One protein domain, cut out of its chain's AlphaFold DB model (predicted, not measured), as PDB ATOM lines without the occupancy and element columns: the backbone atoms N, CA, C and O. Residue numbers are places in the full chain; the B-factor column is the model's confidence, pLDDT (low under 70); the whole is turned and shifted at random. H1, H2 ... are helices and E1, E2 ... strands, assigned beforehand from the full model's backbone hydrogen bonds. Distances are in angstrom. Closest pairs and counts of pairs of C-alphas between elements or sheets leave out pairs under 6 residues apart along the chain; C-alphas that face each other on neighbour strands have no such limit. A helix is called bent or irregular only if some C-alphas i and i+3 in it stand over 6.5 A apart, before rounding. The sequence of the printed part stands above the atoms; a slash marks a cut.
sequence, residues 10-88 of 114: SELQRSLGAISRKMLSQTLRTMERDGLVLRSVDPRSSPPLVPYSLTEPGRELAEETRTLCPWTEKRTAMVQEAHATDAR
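Overview. This is residues 10 to 88 of the 114 residues of the protein "HTH hxlR-type domain-containing protein" of Streptomyces bingchenggensis (strain BCW-1) (UniProt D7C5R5). A small body, made of a short two-strand hairpin (E1, E2), the helices H1 and H2 and the first turns of H3, sends out a long bent free arm, residues 63 to 88, of which 63 to 86 belong to H3. Away from it, the tip of the hairpin's loop, residues 43 to 48, also sticks out. The 79 printed residues hold H1, H2, E1, E2 and H3 in that order, mostly helix, with E1 and E2 antiparallel. The whole is loose, with a radius of gyration of the C-alphas of 16.6 A, and spans 54 by 25 by 20 A, the arm making much of the length.

Along the chain. E1 is residues 37 to 39 and E2 residues 52 to 54. H2, residues 21 to 33, is 18.3 A long, and H1, residues 10 to 16, begins at C-alpha 10 (30.350, 8.006, -49.977). H3, residues 56 to 86, was assigned as one helix by its hydrogen bonds but is bent: C-alphas 74 and 77 are 7.2 A apart. Its arm H3a, residues 56 to 74, is 29.0 A long and irregular, with C-alphas 67 and 70 6.7 A apart. H3b, residues 77 to 86, is 14.5 A long and ends at C-alpha 86 (46.714, 2.145, -18.669).

Arrangement. In the hairpin E1 and E2, N 38 and O 53 are 2.8 A apart, within hydrogen-bond range. The closest C-alphas of H2 and E1, Met 31 and Val 37, are 5.4 A apart. H1 and H2 are close but not clearly touching, Gln 13 and Leu 24 having the closest C-alphas at 7.3 A. H2 and H3a are only just apart, at 8.1 A. H3a and H3b are about perpendicular, at 80 degrees. Every O i to N i+4 pair is within hydrogen-bond range in H1, H2 and H3b, and 12 of 15 in H3a.

Size, cuts and confidence. The C-alphas farthest apart, of Arg 44 and Arg 88, are 55.6 A apart. The printed part has no cut, and E1 to E2 is a long link of 12 residues. Residues 41 to 51 and 84 to 88 have pLDDT under 70.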
ATOM      1  N   SER A  10      29.849   6.657 -50.276       70.75
ATOM      2  CA  SER A  10      30.350   8.006 -49.977       70.75
ATOM      3  C   SER A  10      29.457   8.787 -49.008       70.75
ATOM      4  O   SER A  10      29.968   9.569 -48.212       70.75
ATOM      5  N   GLU A  11      28.143   8.578 -49.063       75.12
ATOM      6  CA  GLU A  11      27.183   9.192 -48.141       75.12
ATOM      7  C   GLU A  11      27.339   8.596 -46.740       75.12
ATOM      8  O   GLU A  11      27.411   9.320 -45.751       75.12
ATOM      9  N   LEU A  12      27.476   7.267 -46.670       74.75
ATOM     10  CA  LEU A  12      27.677   6.546 -45.420       74.75
ATOM     11  C   LEU A  12      28.986   6.954 -44.739       74.75
ATOM     12  O   LEU A  12      29.043   7.140 -43.526       74.75
ATOM     13  N   GLN A  13      30.053   7.133 -45.516       73.94
ATOM     14  CA  GLN A  13      31.307   7.635 -44.966       73.94
ATOM     15  C   GLN A  13      31.143   9.055 -44.398       73.94
ATOM     16  O   GLN A  13      31.712   9.354 -43.350       73.94
ATOM     17  N   ARG A  14      30.353   9.917 -45.056       73.31
ATOM     18  CA  ARG A  14      30.062  11.274 -44.571       73.31
ATOM     19  C   ARG A  14      29.209  11.270 -43.299       73.31
ATOM     20  O   ARG A  14      29.515  12.038 -42.395       73.31
ATOM     21  N   SER A  15      28.202  10.402 -43.192       72.94
ATOM     22  CA  SER A  15      27.343  10.329 -41.998       72.94
ATOM     23  C   SER A  15      28.069   9.786 -40.764       72.94
ATOM     24  O   SER A  15      27.772  10.199 -39.647       72.94
ATOM     25  N   LEU A  16      29.055   8.904 -40.957       73.75
ATOM     26  CA  LEU A  16      29.878   8.346 -39.878       73.75
ATOM     27  C   LEU A  16      31.083   9.233 -39.504       73.75
ATOM     28  O   LEU A  16      31.725   8.996 -38.480       73.75
ATOM     29  N   GLY A  17      31.394  10.256 -40.307       72.50
ATOM     30  CA  GLY A  17      32.375  11.305 -40.015       72.50
ATOM     31  C   GLY A  17      33.839  10.845 -39.984       72.50
ATOM     32  O   GLY A  17      34.592  11.093 -40.922       72.50
ATOM     33  N   ALA A  18      34.263  10.212 -38.885       72.56
ATOM     34  CA  ALA A  18      35.674  10.012 -38.520       72.56
ATOM     35  C   ALA A  18      36.250   8.624 -38.863       72.56
ATOM     36  O   ALA A  18      37.389   8.312 -38.515       72.56
ATOM     37  N   ILE A  19      35.483   7.760 -39.528       78.81
ATOM     38  CA  ILE A  19      35.917   6.390 -39.819       78.81
ATOM     39  C   ILE A  19      36.740   6.368 -41.108       78.81
ATOM     40  O   ILE A  19      36.321   6.875 -42.151       78.81
ATOM     41  N   SER A  20      37.916   5.735 -41.063       80.81
ATOM     42  CA  SER A  20      38.738   5.574 -42.264       80.81
ATOM     43  C   SER A  20      38.008   4.747 -43.329       80.81
ATOM     44  O   SER A  20      37.284   3.794 -43.028       80.81
ATOM     45  N   ARG A  21      38.268   5.051 -44.607       81.06
ATOM     46  CA  ARG A  21      37.712   4.304 -45.747       81.06
ATOM     47  C   ARG A  21      37.978   2.796 -45.626       81.06
ATOM     48  O   ARG A  21      37.107   1.972 -45.892       81.06
ATOM     49  N   LYS A  22      39.185   2.428 -45.188       82.88
ATOM     50  CA  LYS A  22      39.568   1.026 -44.990       82.88
ATOM     51  C   LYS A  22      38.696   0.369 -43.921       82.88
ATOM     52  O   LYS A  22      38.126  -0.682 -44.202       82.88
ATOM     53  N   MET A  23      38.543   1.004 -42.757       85.56
ATOM     54  CA  MET A  23      37.725   0.476 -41.662       85.56
ATOM     55  C   MET A  23      36.264   0.327 -42.073       85.56
ATOM     56  O   MET A  23      35.727  -0.765 -41.940       85.56
ATOM     57  N   LEU A  24      35.659   1.354 -42.679       83.94
ATOM     58  CA  LEU A  24      34.273   1.274 -43.145       83.94
ATOM     59  C   LEU A  24      34.074   0.115 -44.133       83.94
ATOM     60  O   LEU A  24      33.161  -0.692 -43.982       83.94
ATOM     61  N   SER A  25      34.970  -0.019 -45.114       84.00
ATOM     62  CA  SER A  25      34.903  -1.112 -46.089       84.00
ATOM     63  C   SER A  25      35.095  -2.503 -45.469       84.00
ATOM     64  O   SER A  25      34.631  -3.496 -46.027       84.00
ATOM     65  N   GLN A  26      35.825  -2.600 -44.358       87.81
ATOM     66  CA  GLN A  26      36.072  -3.859 -43.662       87.81
ATOM     67  C   GLN A  26      34.886  -4.231 -42.771       87.81
ATOM     68  O   GLN A  26      34.445  -5.378 -42.802       87.81
ATOM     69  N   THR A  27      34.313  -3.253 -42.069       87.31
ATOM     70  CA  THR A  27      33.083  -3.423 -41.293       87.31
ATOM     71  C   THR A  27      31.924  -3.838 -42.192       87.31
ATOM     72  O   THR A  27      31.297  -4.853 -41.919       87.31
ATOM     73  N   LEU A  28      31.697  -3.148 -43.317       85.31
ATOM     74  CA  LEU A  28      30.626  -3.503 -44.257       85.31
ATOM     75  C   LEU A  28      30.776  -4.920 -44.814       85.31
ATOM     76  O   LEU A  28      29.796  -5.648 -44.873       85.31
ATOM     77  N   ARG A  29      31.999  -5.339 -45.167       86.81
ATOM     78  CA  ARG A  29      32.264  -6.715 -45.617       86.81
ATOM     79  C   ARG A  29      31.999  -7.756 -44.538       86.81
ATOM     80  O   ARG A  29      31.546  -8.851 -44.854       86.81
ATOM     81  N   THR A  30      32.307  -7.426 -43.289       88.31
ATOM     82  CA  THR A  30      32.040  -8.309 -42.149       88.31
ATOM     83  C   THR A  30      30.531  -8.433 -41.946       88.31
ATOM     84  O   THR A  30      30.006  -9.534 -41.981       88.31
ATOM     85  N   MET A  31      29.814  -7.307 -41.907       89.38
ATOM     86  CA  MET A  31      28.352  -7.288 -41.797       89.38
ATOM     87  C   MET A  31      27.646  -7.969 -42.980       89.38
ATOM     88  O   MET A  31      26.599  -8.578 -42.791       89.38
ATOM     89  N   GLU A  32      28.193  -7.879 -44.194       88.88
ATOM     90  CA  GLU A  32      27.683  -8.593 -45.372       88.88
ATOM     91  C   GLU A  32      27.867 -10.107 -45.227       88.88
ATOM     92  O   GLU A  32      26.930 -10.871 -45.444       88.88
ATOM     93  N   ARG A  33      29.055 -10.544 -44.789       88.94
ATOM     94  CA  ARG A  33      29.348 -11.955 -44.511       88.94
ATOM     95  C   ARG A  33      28.463 -12.523 -43.401       88.94
ATOM     96  O   ARG A  33      28.039 -13.670 -43.504       88.94
ATOM     97  N   ASP A  34      28.184 -11.724 -42.380       89.19
ATOM     98  CA  ASP A  34      27.346 -12.105 -41.242       89.19
ATOM     99  C   ASP A  34      25.842 -12.027 -41.572       89.19
ATOM    100  O   ASP A  34      25.002 -12.365 -40.741       89.19
ATOM    101  N   GLY A  35      25.478 -11.586 -42.784       88.12
ATOM    102  CA  GLY A  35      24.089 -11.499 -43.234       88.12
ATOM    103  C   GLY A  35      23.300 -10.342 -42.616       88.12
ATOM    104  O   GLY A  35      22.072 -10.350 -42.667       88.12
ATOM    105  N   LEU A  36      23.977  -9.343 -42.044       86.31
ATOM    106  CA  LEU A  36      23.385  -8.137 -41.444       86.31
ATOM    107  C   LEU A  36      23.192  -7.012 -42.470       86.31
ATOM    108  O   LEU A  36      22.329  -6.146 -42.318       86.31
ATOM    109  N   VAL A  37      24.001  -7.014 -43.529       86.56
ATOM    110  CA  VAL A  37      23.946  -6.038 -44.620       86.56
ATOM    111  C   VAL A  37      23.821  -6.772 -45.947       86.56
ATOM    112  O   VAL A  37      24.536  -7.728 -46.213       86.56
ATOM    113  N   LEU A  38      22.938  -6.285 -46.809       82.94
ATOM    114  CA  LEU A  38      22.820  -6.712 -48.190       82.94
ATOM    115  C   LEU A  38      23.399  -5.637 -49.108       82.94
ATOM    116  O   LEU A  38      22.999  -4.469 -49.061       82.94
ATOM    117  N   ARG A  39      24.322  -6.054 -49.973       82.38
ATOM    118  CA  ARG A  39      24.858  -5.237 -51.057       82.38
ATOM    119  C   ARG A  39      24.059  -5.510 -52.331       82.38
ATOM    120  O   ARG A  39      24.163  -6.589 -52.908       82.38
ATOM    121  N   SER A  40      23.307  -4.522 -52.807       71.12
ATOM    122  CA  SER A  40      22.629  -4.608 -54.102       71.12
ATOM    123  C   SER A  40      23.420  -3.798 -55.117       71.12
ATOM    124  O   SER A  40      23.496  -2.582 -55.023       71.12
ATOM    125  N   VAL A  41      24.052  -4.457 -56.085       66.62
ATOM    126  CA  VAL A  41      24.612  -3.751 -57.244       66.62
ATOM    127  C   VAL A  41      23.501  -3.698 -58.273       66.62
ATOM    128  O   VAL A  41      23.150  -4.736 -58.823       66.62
ATOM    129  N   ASP A  42      22.922  -2.521 -58.497       60.84
ATOM    130  CA  ASP A  42      22.009  -2.334 -59.617       60.84
ATOM    131  C   ASP A  42      22.828  -2.002 -60.877       60.84
ATOM    132  O   ASP A  42      23.351  -0.890 -60.990       60.84
ATOM    133  N   PRO A  43      22.964  -2.938 -61.837       56.28
ATOM    134  CA  PRO A  43      23.701  -2.693 -63.073       56.28
ATOM    135  C   PRO A  43      23.019  -1.673 -63.999       56.28
ATOM    136  O   PRO A  43      23.613  -1.292 -65.005       56.28
ATOM    137  N   ARG A  44      21.785  -1.239 -63.704       59.50
ATOM    138  CA  ARG A  44      21.015  -0.289 -64.524       59.50
ATOM    139  C   ARG A  44      21.059   1.148 -64.003       59.50
ATOM    140  O   ARG A  44      20.591   2.053 -64.689       59.50
ATOM    141  N   SER A  45      21.633   1.372 -62.823       53.44
ATOM    142  CA  SER A  45      21.757   2.701 -62.226       53.44
ATOM    143  C   SER A  45      23.004   3.424 -62.760       53.44
ATOM    144  O   SER A  45      24.133   3.001 -62.525       53.44
ATOM    145  N   SER A  46      22.803   4.524 -63.493       52.12
ATOM    146  CA  SER A  46      23.853   5.445 -63.955       52.12
ATOM    147  C   SER A  46      23.759   6.734 -63.132       52.12
ATOM    148  O   SER A  46      22.769   7.447 -63.302       52.12
ATOM    149  N   PRO A  47      24.722   7.076 -62.251       51.09
ATOM    150  CA  PRO A  47      26.025   6.448 -61.985       51.09
ATOM    151  C   PRO A  47      25.908   5.181 -61.112       51.09
ATOM    152  O   PRO A  47      24.929   5.056 -60.377       51.09
ATOM    153  N   PRO A  48      26.907   4.274 -61.116       57.38
ATOM    154  CA  PRO A  48      26.869   3.039 -60.337       57.38
ATOM    155  C   PRO A  48      26.997   3.340 -58.838       57.38
ATOM    156  O   PRO A  48      28.086   3.310 -58.258       57.38
ATOM    157  N   LEU A  49      25.876   3.650 -58.188       60.31
ATOM    158  CA  LEU A  49      25.786   3.604 -56.740       60.31
ATOM    159  C   LEU A  49      25.726   2.137 -56.319       60.31
ATOM    160  O   LEU A  49      25.025   1.321 -56.910       60.31
ATOM    161  N   VAL A  50      26.480   1.808 -55.276       64.94
ATOM    162  CA  VAL A  50      26.399   0.520 -54.592       64.94
ATOM    163  C   VAL A  50      25.561   0.752 -53.337       64.94
ATOM    164  O   VAL A  50      26.138   1.129 -52.311       64.94
ATOM    165  N   PRO A  51      24.223   0.635 -53.410       68.81
ATOM    166  CA  PRO A  51      23.387   0.722 -52.231       68.81
ATOM    167  C   PRO A  51      23.675  -0.462 -51.306       68.81
ATOM    168  O   PRO A  51      23.676  -1.631 -51.707       68.81
ATOM    169  N   TYR A  52      23.922  -0.130 -50.046       77.19
ATOM    170  CA  TYR A  52      23.898  -1.083 -48.945       77.19
ATOM    171  C   TYR A  52      22.543  -0.964 -48.271       77.19
ATOM    172  O   TYR A  52      22.034   0.142 -48.147       77.19
ATOM    173  N   SER A  53      21.976  -2.077 -47.829       77.94
ATOM    174  CA  SER A  53      20.722  -2.111 -47.079       77.94
ATOM    175  C   SER A  53      20.875  -3.034 -45.880       77.94
ATOM    176  O   SER A  53      21.591  -4.029 -45.957       77.94
ATOM    177  N   LEU A  54      20.245  -2.706 -44.752       83.31
ATOM    178  CA  LEU A  54      20.200  -3.632 -43.619       83.31
ATOM    179  C   LEU A  54      19.235  -4.773 -43.940       83.31
ATOM    180  O   LEU A  54      18.147  -4.549 -44.483       83.31
ATOM    181  N   THR A  55      19.622  -5.989 -43.579       85.81
ATOM    182  CA  THR A  55      18.703  -7.128 -43.537       85.81
ATOM    183  C   THR A  55      17.806  -7.022 -42.299       85.81
ATOM    184  O   THR A  55      17.949  -6.098 -41.498       85.81
ATOM    185  N   GLU A  56      16.860  -7.947 -42.138       85.31
ATOM    186  CA  GLU A  56      16.020  -8.013 -40.934       85.31
ATOM    187  C   GLU A  56      16.848  -8.121 -39.635       85.31
ATOM    188  O   GLU A  56      16.737  -7.218 -38.804       85.31
ATOM    189  N   PRO A  57      17.773  -9.094 -39.483       86.56
ATOM    190  CA  PRO A  57      18.626  -9.160 -38.292       86.56
ATOM    191  C   PRO A  57      19.572  -7.955 -38.168       86.56
ATOM    192  O   PRO A  57      19.907  -7.535 -37.063       86.56
ATOM    193  N   GLY A  58      19.980  -7.343 -39.286       85.69
ATOM    194  CA  GLY A  58      20.752  -6.100 -39.262       85.69
ATOM    195  C   GLY A  58      19.979  -4.913 -38.681       85.69
ATOM    196  O   GLY A  58      20.570  -4.080 -37.992       85.69
ATOM    197  N   ARG A  59      18.666  -4.830 -38.937       84.44
ATOM    198  CA  ARG A  59      17.785  -3.816 -38.339       84.44
ATOM    199  C   ARG A  59      17.595  -4.052 -36.847       84.44
ATOM    200  O   ARG A  59      17.739  -3.106 -36.081       84.44
ATOM    201  N   GLU A  60      17.322  -5.290 -36.453       86.62
ATOM    202  CA  GLU A  60      17.149  -5.669 -35.048       86.62
ATOM    203  C   GLU A  60      18.398  -5.321 -34.226       86.62
ATOM    204  O   GLU A  60      18.317  -4.580 -33.248       86.62
ATOM    205  N   LEU A  61      19.583  -5.720 -34.701       85.56
ATOM    206  CA  LEU A  61      20.849  -5.385 -34.047       85.56
ATOM    207  C   LEU A  61      21.081  -3.869 -33.943       85.56
ATOM    208  O   LEU A  61      21.622  -3.390 -32.942       85.56
ATOM    209  N   ALA A  62      20.713  -3.106 -34.975       83.38
ATOM    210  CA  ALA A  62      20.872  -1.656 -34.971       83.38
ATOM    211  C   ALA A  62      19.984  -0.986 -33.912       83.38
ATOM    212  O   ALA A  62      20.445  -0.058 -33.242       83.38
ATOM    213  N   GLU A  63      18.750  -1.462 -33.732       84.31
ATOM    214  CA  GLU A  63      17.857  -0.968 -32.681       84.31
ATOM    215  C   GLU A  63      18.359  -1.353 -31.286       84.31
ATOM    216  O   GLU A  63      18.466  -0.483 -30.421       84.31
ATOM    217  N   GLU A  64      18.791  -2.599 -31.078       86.69
ATOM    218  CA  GLU A  64      19.373  -3.023 -29.797       86.69
ATOM    219  C   GLU A  64      20.609  -2.188 -29.439       86.69
ATOM    220  O   GLU A  64      20.710  -1.617 -28.350       86.69
ATOM    221  N   THR A  65      21.521  -1.997 -30.395       83.38
ATOM    222  CA  THR A  65      22.728  -1.180 -30.198       83.38
ATOM    223  C   THR A  65      22.381   0.278 -29.886       83.38
ATOM    224  O   THR A  65      23.051   0.924 -29.077       83.38
ATOM    225  N   ARG A  66      21.309   0.813 -30.481       82.25
ATOM    226  CA  ARG A  66      20.849   2.183 -30.231       82.25
ATOM    227  C   ARG A  66      20.431   2.391 -28.780       82.25
ATOM    228  O   ARG A  66      20.669   3.473 -28.246       82.25
ATOM    229  N   THR A  67      19.843   1.385 -28.134       83.50
ATOM    230  CA  THR A  67      19.483   1.479 -26.709       83.50
ATOM    231  C   THR A  67      20.712   1.548 -25.801       83.50
ATOM    232  O   THR A  67      20.662   2.172 -24.740       83.50
ATOM    233  N   LEU A  68      21.841   0.985 -26.242       82.94
ATOM    234  CA  LEU A  68      23.111   1.029 -25.521       82.94
ATOM    235  C   LEU A  68      23.839   2.370 -25.689       82.94
ATOM    236  O   LEU A  68      24.595   2.758 -24.794       82.94
ATOM    237  N   CYS A  69      23.591   3.115 -26.774       79.75
ATOM    238  CA  CYS A  69      24.272   4.388 -27.044       79.75
ATOM    239  C   CYS A  69      24.189   5.387 -25.867       79.75
ATOM    240  O   CYS A  69      25.247   5.814 -25.397       79.75
ATOM    241  N   PRO A  70      23.010   5.699 -25.291       81.44
ATOM    242  CA  PRO A  70      22.914   6.639 -24.172       81.44
ATOM    243  C   PRO A  70      23.678   6.188 -22.925       81.44
ATOM    244  O   PRO A  70      24.188   7.012 -22.165       81.44
ATOM    245  N   TRP A  71      23.745   4.875 -22.681       83.06
ATOM    246  CA  TRP A  71      24.536   4.336 -21.578       83.06
ATOM    247  C   TRP A  71      26.032   4.508 -21.850       83.06
ATOM    248  O   TRP A  71      26.758   4.979 -20.970       83.06
ATOM    249  N   THR A  72      26.484   4.196 -23.071       80.56
ATOM    250  CA  THR A  72      27.892   4.363 -23.452       80.56
ATOM    251  C   THR A  72      28.321   5.822 -23.383       80.56
ATOM    252  O   THR A  72      29.328   6.103 -22.749       80.56
ATOM    253  N   GLU A  73      27.523   6.763 -23.896       79.94
ATOM    254  CA  GLU A  73      27.819   8.201 -23.865       79.94
ATOM    255  C   GLU A  73      28.045   8.716 -22.437       79.94
ATOM    256  O   GLU A  73      29.004   9.445 -22.182       79.94
ATOM    257  N   LYS A  74      27.224   8.268 -21.479       80.62
ATOM    258  CA  LYS A  74      27.376   8.608 -20.055       80.62
ATOM    259  C   LYS A  74      28.651   8.040 -19.431       80.62
ATOM    260  O   LYS A  74      29.139   8.581 -18.440       80.62
ATOM    261  N   ARG A  75      29.168   6.931 -19.960       80.69
ATOM    262  CA  ARG A  75      30.340   6.219 -19.429       80.69
ATOM    263  C   ARG A  75      31.616   6.475 -20.226       80.69
ATOM    264  O   ARG A  75      32.688   6.142 -19.730       80.69
ATOM    265  N   THR A  76      31.534   7.120 -21.391       77.56
ATOM    266  CA  THR A  76      32.683   7.403 -22.257       77.56
ATOM    267  C   THR A  76      33.797   8.113 -21.498       77.56
ATOM    268  O   THR A  76      34.936   7.678 -21.585       77.56
ATOM    269  N   ALA A  77      33.493   9.138 -20.694       73.75
ATOM    270  CA  ALA A  77      34.512   9.863 -19.930       73.75
ATOM    271  C   ALA A  77      35.302   8.948 -18.972       73.75
ATOM    272  O   ALA A  77      36.528   8.991 -18.948       73.75
ATOM    273  N   MET A  78      34.603   8.057 -18.263       77.06
ATOM    274  CA  MET A  78      35.206   7.094 -17.336       77.06
ATOM    275  C   MET A  78      36.091   6.073 -18.067       77.06
ATOM    276  O   MET A  78      37.169   5.726 -17.594       77.06
ATOM    277  N   VAL A  79      35.653   5.594 -19.236       78.06
ATOM    278  CA  VAL A  79      36.436   4.654 -20.053       78.06
ATOM    279  C   VAL A  79      37.676   5.338 -20.634       78.06
ATOM    280  O   VAL A  79      38.760   4.768 -20.597       78.06
ATOM    281  N   GLN A  80      37.552   6.577 -21.115       75.06
ATOM    282  CA  GLN A  80      38.694   7.349 -21.617       75.06
ATOM    283  C   GLN A  80      39.737   7.600 -20.515       75.06
ATOM    284  O   GLN A  80      40.935   7.480 -20.762       75.06
ATOM    285  N   GLU A  81      39.296   7.871 -19.286       72.56
ATOM    286  CA  GLU A  81      40.177   8.036 -18.124       72.56
ATOM    287  C   GLU A  81      40.893   6.727 -17.735       72.56
ATOM    288  O   GLU A  81      42.098   6.726 -17.459       72.56
ATOM    289  N   ALA A  82      40.197   5.588 -17.809       71.81
ATOM    290  CA  ALA A  82      40.807   4.273 -17.615       71.81
ATOM    291  C   ALA A  82      41.870   3.965 -18.690       71.81
ATOM    292  O   ALA A  82      42.973   3.532 -18.360       71.81
ATOM    293  N   HIS A  83      41.587   4.264 -19.963       70.50
ATOM    294  CA  HIS A  83      42.541   4.081 -21.067       70.50
ATOM    295  C   HIS A  83      43.772   4.996 -20.935       70.50
ATOM    296  O   HIS A  83      44.891   4.583 -21.245       70.50
ATOM    297  N   ALA A  84      43.596   6.225 -20.442       68.38
ATOM    298  CA  ALA A  84      44.699   7.149 -20.176       68.38
ATOM    299  C   ALA A  84      45.593   6.684 -19.011       68.38
ATOM    300  O   ALA A  84      46.800   6.936 -19.012       68.38
ATOM    301  N   THR A  85      45.015   5.984 -18.031       60.66
ATOM    302  CA  THR A  85      45.747   5.416 -16.890       60.66
ATOM    303  C   THR A  85      46.571   4.196 -17.304       60.66
ATOM    304  O   THR A  85      47.726   4.068 -16.898       60.66
ATOM    305  N   ASP A  86      46.026   3.344 -18.174       58.34
ATOM    306  CA  ASP A  86      46.714   2.145 -18.669       58.34
ATOM    307  C   ASP A  86      47.918   2.499 -19.564       58.34
ATOM    308  O   ASP A  86      48.995   1.918 -19.434       58.34
ATOM    309  N   ALA A  87      47.817   3.572 -20.361       58.19
ATOM    310  CA  ALA A  87      48.942   4.121 -21.129       58.19
ATOM    311  C   ALA A  87      50.114   4.624 -20.257       58.19
ATOM    312  O   ALA A  87      51.217   4.843 -20.763       58.19
ATOM    313  N   ARG A  88      49.891   4.820 -18.949       56.31
ATOM    314  CA  ARG A  88      50.911   5.251 -17.982       56.31
ATOM    315  C   ARG A  88      51.596   4.085 -17.273       56.31
ATOM    316  O   ARG A  88      52.604   4.307 -16.606       56.31
TER     317      ARG A  88